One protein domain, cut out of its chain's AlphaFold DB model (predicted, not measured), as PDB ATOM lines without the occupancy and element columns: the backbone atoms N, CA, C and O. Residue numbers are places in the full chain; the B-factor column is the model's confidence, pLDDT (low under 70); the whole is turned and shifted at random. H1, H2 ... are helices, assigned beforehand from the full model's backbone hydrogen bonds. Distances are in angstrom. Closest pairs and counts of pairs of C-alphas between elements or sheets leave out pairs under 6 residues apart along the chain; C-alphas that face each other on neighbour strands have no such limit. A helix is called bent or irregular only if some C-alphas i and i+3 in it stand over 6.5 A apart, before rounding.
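What this domain is: This is residues 21 to 63 of the 184 residues of the protein "(salmon louse) hypothetical protein" of Lepeophtheirus salmonis (UniProt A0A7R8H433). Three helices follow one another in an open, loosely folded chain: H1 and H2 make a wide V with its corner at residues 34 to 37, and short H3 stands at the far end of H2, turned steeply from it. Contacts are few, and residues 21 to 26 of H1 stick out. The printed part has 43 residues with three named helices, in the order H1, H2, H3, and no named strand; the class is all helix. It is only just loose, close to compact, with a radius of gyration of the C-alphas of 11.3 A and spans of 30 by 22 by 14 A.

Where its parts are: Find C-alpha 21 at (255.658, 190.834, 344.538); from there H1, residues 21 to 33, runs 18.6 A to C-alpha 33 at (261.832, 177.499, 355.996). Next look at residues 38 to 51, which are H2, 19.3 A long. H2 is irregular: C-alphas 39 and 42 are 8.4 A apart. Last comes H3, residues 55 to 61, 9.7 A long, ending at C-alpha 61 at (246.777, 181.088, 335.404).

How they stand to each other: Begin at Leu 31 and Lys 45, the closest C-alphas of H1 and H2, 7.9 A apart: these helices are close but not clearly touching. They run opposite ways at a steep tilt of 57 degrees. Further on, H2 and H3 are close but not clearly touching, with the closest C-alphas, those of Ile 50 and Phe 58, 7.2 A apart. They run opposite ways at a steep tilt of 51 degrees. H1 and H3 are apart. In H1 and H3 every O i to N i+4 pair is within hydrogen-bond range; in H2 6 of 10 are.

The domain as a whole: The C-alphas farthest apart, those of Ser 35 and Glu 63, are 31.5 A apart. The printed part has no cut, and both links are tight. Mean pLDDT of the printed part is 70.6; look for values under 70 at residues 21 to 22, 35 to 44, 46 and 60 to 63 of this model.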
ATOM      1  N   LYS A  21     254.253 190.916 344.123       67.88
ATOM      2  CA  LYS A  21     255.658 190.834 344.538       67.88
ATOM      3  C   LYS A  21     255.823 190.540 346.030       67.88
ATOM      4  O   LYS A  21     256.696 189.759 346.384       67.88
ATOM      5  N   LEU A  22     254.993 191.130 346.896       69.12
ATOM      6  CA  LEU A  22     255.107 190.928 348.346       69.12
ATOM      7  C   LEU A  22     254.731 189.492 348.741       69.12
ATOM      8  O   LEU A  22     255.405 188.868 349.565       69.12
ATOM      9  N   TRP A  23     253.685 188.948 348.116       76.25
ATOM     10  CA  TRP A  23     253.280 187.563 348.335       76.25
ATOM     11  C   TRP A  23     254.329 186.586 347.793       76.25
ATOM     12  O   TRP A  23     254.698 185.654 348.501       76.25
ATOM     13  N   PHE A  24     254.892 186.846 346.604       72.00
ATOM     14  CA  PHE A  24     255.991 186.040 346.057       72.00
ATOM     15  C   PHE A  24     257.197 185.984 347.003       72.00
ATOM     16  O   PHE A  24     257.673 184.892 347.300       72.00
ATOM     17  N   SER A  25     257.639 187.116 347.557       75.06
ATOM     18  CA  SER A  25     258.731 187.120 348.544       75.06
ATOM     19  C   SER A  25     258.376 186.356 349.827       75.06
ATOM     20  O   SER A  25     259.229 185.707 350.428       75.06
ATOM     21  N   THR A  26     257.109 186.387 350.245       75.31
ATOM     22  CA  THR A  26     256.634 185.627 351.414       75.31
ATOM     23  C   THR A  26     256.618 184.123 351.130       75.31
ATOM     24  O   THR A  26     257.019 183.329 351.980       75.31
ATOM     25  N   PHE A  27     256.222 183.730 349.919       76.88
ATOM     26  CA  PHE A  27     256.255 182.349 349.448       76.88
ATOM     27  C   PHE A  27     257.684 181.804 349.361       76.88
ATOM     28  O   PHE A  27     257.947 180.695 349.819       76.88
ATOM     29  N   GLU A  28     258.634 182.586 348.843       75.06
ATOM     30  CA  GLU A  28     260.046 182.189 348.802       75.06
ATOM     31  C   GLU A  28     260.611 181.952 350.206       75.06
ATOM     32  O   GLU A  28     261.217 180.911 350.459       75.06
ATOM     33  N   ASN A  29     260.324 182.853 351.149       76.06
ATOM     34  CA  ASN A  29     260.708 182.679 352.550       76.06
ATOM     35  C   ASN A  29     260.047 181.444 353.185       76.06
ATOM     36  O   ASN A  29     260.681 180.735 353.966       76.06
ATOM     37  N   PHE A  30     258.789 181.150 352.851       77.00
ATOM     38  CA  PHE A  30     258.098 179.943 353.313       77.00
ATOM     39  C   PHE A  30     258.784 178.662 352.813       77.00
ATOM     40  O   PHE A  30     259.024 177.747 353.599       77.00
ATOM     41  N   LEU A  31     259.175 178.613 351.539       74.06
ATOM     42  CA  LEU A  31     259.878 177.463 350.965       74.06
ATOM     43  C   LEU A  31     261.265 177.243 351.578       74.06
ATOM     44  O   LEU A  31     261.638 176.098 351.828       74.06
ATOM     45  N   ILE A  32     262.004 178.326 351.846       75.50
ATOM     46  CA  ILE A  32     263.309 178.269 352.524       75.50
ATOM     47  C   ILE A  32     263.154 177.654 353.922       75.50
ATOM     48  O   ILE A  32     263.933 176.784 354.305       75.50
ATOM     49  N   ASN A  33     262.107 178.037 354.659       72.88
ATOM     50  CA  ASN A  33     261.832 177.499 355.996       72.88
ATOM     51  C   ASN A  33     261.389 176.028 355.990       72.88
ATOM     52  O   ASN A  33     261.613 175.320 356.969       72.88
ATOM     53  N   LEU A  34     260.799 175.540 354.898       71.31
ATOM     54  CA  LEU A  34     260.423 174.130 354.755       71.31
ATOM     55  C   LEU A  34     261.610 173.198 354.458       71.31
ATOM     56  O   LEU A  34     261.401 171.993 354.338       71.31
ATOM     57  N   SER A  35     262.842 173.719 354.363       64.00
ATOM     58  CA  SER A  35     264.058 172.928 354.092       64.00
ATOM     59  C   SER A  35     263.939 172.050 352.835       64.00
ATOM     60  O   SER A  35     264.475 170.944 352.783       64.00
ATOM     61  N   ILE A  36     263.196 172.518 351.824       63.91
ATOM     62  CA  ILE A  36     263.005 171.783 350.570       63.91
ATOM     63  C   ILE A  36     264.301 171.865 349.766       63.91
ATOM     64  O   ILE A  36     264.735 172.951 349.378       63.91
ATOM     65  N   ASP A  37     264.901 170.705 349.508       57.53
ATOM     66  CA  ASP A  37     266.164 170.588 348.792       57.53
ATOM     67  C   ASP A  37     266.035 171.137 347.355       57.53
ATOM     68  O   ASP A  37     265.150 170.763 346.576       57.53
ATOM     69  N   VAL A  38     266.903 172.092 347.021       53.84
ATOM     70  CA  VAL A  38     266.748 173.055 345.910       53.84
ATOM     71  C   VAL A  38     266.942 172.403 344.528       53.84
ATOM     72  O   VAL A  38     266.652 173.001 343.492       53.84
ATOM     73  N   SER A  39     267.378 171.145 344.495       57.47
ATOM     74  CA  SER A  39     267.725 170.397 343.284       57.47
ATOM     75  C   SER A  39     266.522 169.812 342.522       57.47
ATOM     76  O   SER A  39     266.616 169.635 341.310       57.47
ATOM     77  N   ASN A  40     265.373 169.581 343.176       55.91
ATOM     78  CA  ASN A  40     264.141 169.042 342.553       55.91
ATOM     79  C   ASN A  40     262.961 170.040 342.614       55.91
ATOM     80  O   ASN A  40     261.779 169.698 342.634       55.91
ATOM     81  N   LEU A  41     263.315 171.318 342.711       55.28
ATOM     82  CA  LEU A  41     262.489 172.361 343.299       55.28
ATOM     83  C   LEU A  41     261.366 172.856 342.383       55.28
ATOM     84  O   LEU A  41     260.357 173.337 342.879       55.28
ATOM     85  N   ASN A  42     261.493 172.732 341.061       62.81
ATOM     86  CA  ASN A  42     260.528 173.340 340.139       62.81
ATOM     87  C   ASN A  42     259.157 172.647 340.170       62.81
ATOM     88  O   ASN A  42     258.134 173.327 340.186       62.81
ATOM     89  N   SER A  43     259.118 171.315 340.244       62.31
ATOM     90  CA  SER A  43     257.861 170.557 340.313       62.31
ATOM     91  C   SER A  43     257.207 170.667 341.694       62.31
ATOM     92  O   SER A  43     256.006 170.907 341.795       62.31
ATOM     93  N   VAL A  44     258.001 170.576 342.766       67.06
ATOM     94  CA  VAL A  44     257.513 170.698 344.149       67.06
ATOM     95  C   VAL A  44     257.036 172.120 344.445       67.06
ATOM     96  O   VAL A  44     255.966 172.280 345.028       67.06
ATOM     97  N   LYS A  45     257.754 173.159 343.988       71.00
ATOM     98  CA  LYS A  45     257.310 174.560 344.104       71.00
ATOM     99  C   LYS A  45     255.950 174.767 343.468       71.00
ATOM    100  O   LYS A  45     255.089 175.353 344.111       71.00
ATOM    101  N   LEU A  46     255.757 174.285 342.239       69.25
ATOM    102  CA  LEU A  46     254.481 174.414 341.535       69.25
ATOM    103  C   LEU A  46     253.366 173.673 342.278       69.25
ATOM    104  O   LEU A  46     252.316 174.259 342.516       69.25
ATOM    105  N   ASN A  47     253.609 172.445 342.737       73.19
ATOM    106  CA  ASN A  47     252.615 171.674 343.492       73.19
ATOM    107  C   ASN A  47     252.212 172.353 344.809       73.19
ATOM    108  O   ASN A  47     251.031 172.404 345.143       73.19
ATOM    109  N   VAL A  48     253.179 172.898 345.553       75.81
ATOM    110  CA  VAL A  48     252.900 173.645 346.785       75.81
ATOM    111  C   VAL A  48     252.153 174.935 346.453       75.81
ATOM    112  O   VAL A  48     251.140 175.212 347.083       75.81
ATOM    113  N   LEU A  49     252.587 175.684 345.437       76.25
ATOM    114  CA  LEU A  49     251.954 176.931 345.000       76.25
ATOM    115  C   LEU A  49     250.470 176.727 344.656       76.25
ATOM    116  O   LEU A  49     249.639 177.507 345.109       76.25
ATOM    117  N   ILE A  50     250.127 175.654 343.931       75.25
ATOM    118  CA  ILE A  50     248.741 175.317 343.558       75.25
ATOM    119  C   ILE A  50     247.836 175.209 344.793       75.25
ATOM    120  O   ILE A  50     246.708 175.696 344.767       75.25
ATOM    121  N   ASN A  51     248.336 174.656 345.902       79.88
ATOM    122  CA  ASN A  51     247.562 174.519 347.141       79.88
ATOM    123  C   ASN A  51     247.248 175.866 347.816       79.88
ATOM    124  O   ASN A  51     246.319 175.950 348.622       79.88
ATOM    125  N   TYR A  52     248.016 176.912 347.503       78.44
ATOM    126  CA  TYR A  52     247.899 178.245 348.098       78.44
ATOM    127  C   TYR A  52     247.454 179.316 347.097       78.44
ATOM    128  O   TYR A  52     247.533 180.502 347.407       78.44
ATOM    129  N   ILE A  53     246.933 178.928 345.932       77.50
ATOM    130  CA  ILE A  53     246.297 179.829 344.962       77.50
ATOM    131  C   ILE A  53     244.767 179.702 345.076       77.50
ATOM    132  O   ILE A  53     244.237 178.624 345.354       77.50
ATOM    133  N   SER A  54     244.023 180.799 344.893       79.19
ATOM    134  CA  SER A  54     242.559 180.727 344.807       79.19
ATOM    135  C   SER A  54     242.087 179.995 343.545       79.19
ATOM    136  O   SER A  54     242.706 180.156 342.503       79.19
ATOM    137  N   PRO A  55     240.986 179.211 343.562       75.75
ATOM    138  CA  PRO A  55     240.481 178.538 342.365       75.75
ATOM    139  C   PRO A  55     240.257 179.493 341.190       75.75
ATOM    140  O   PRO A  55     240.519 179.123 340.052       75.75
ATOM    141  N   THR A  56     239.841 180.732 341.468       73.50
ATOM    142  CA  THR A  56     239.682 181.794 340.468       73.50
ATOM    143  C   THR A  56     241.014 182.170 339.827       73.50
ATOM    144  O   THR A  56     241.129 182.204 338.605       73.50
ATOM    145  N   LEU A  57     242.043 182.407 340.642       73.44
ATOM    146  CA  LEU A  57     243.371 182.752 340.151       73.44
ATOM    147  C   LEU A  57     244.062 181.554 339.485       73.44
ATOM    148  O   LEU A  57     244.767 181.726 338.500       73.44
ATOM    149  N   PHE A  58     243.825 180.337 339.971       75.75
ATOM    150  CA  PHE A  58     244.310 179.110 339.345       75.75
ATOM    151  C   PHE A  58     243.685 178.924 337.961       75.75
ATOM    152  O   PHE A  58     244.409 178.677 337.004       75.75
ATOM    153  N   ALA A  59     242.369 179.120 337.831       72.31
ATOM    154  CA  ALA A  59     241.686 179.085 336.541       72.31
ATOM    155  C   ALA A  59     242.250 180.135 335.572       72.31
ATOM    156  O   ALA A  59     242.504 179.808 334.419       72.31
ATOM    157  N   TYR A  60     242.522 181.350 336.057       69.38
ATOM    158  CA  TYR A  60     243.146 182.413 335.266       69.38
ATOM    159  C   TYR A  60     244.580 182.070 334.827       69.38
ATOM    160  O   TYR A  60     244.948 182.268 333.675       69.38
ATOM    161  N   ILE A  61     245.401 181.513 335.722       69.44
ATOM    162  CA  ILE A  61     246.777 181.088 335.404       69.44
ATOM    163  C   ILE A  61     246.778 179.912 334.416       69.44
ATOM    164  O   ILE A  61     247.651 179.826 333.554       69.44
ATOM    165  N   CYS A  62     245.817 178.999 334.550       67.38
ATOM    166  CA  CYS A  62     245.658 177.848 333.670       67.38
ATOM    167  C   CYS A  62     244.939 178.178 332.359       67.38
ATOM    168  O   CYS A  62     244.856 177.300 331.497       67.38
ATOM    169  N   GLU A  63     244.433 179.401 332.187       68.50
ATOM    170  CA  GLU A  63     243.802 179.823 330.945       68.50
ATOM    171  C   GLU A  63     244.853 179.829 329.830       68.50
ATOM    172  O   GLU A  63     245.720 180.701 329.721       68.50
TER     173      GLU A  63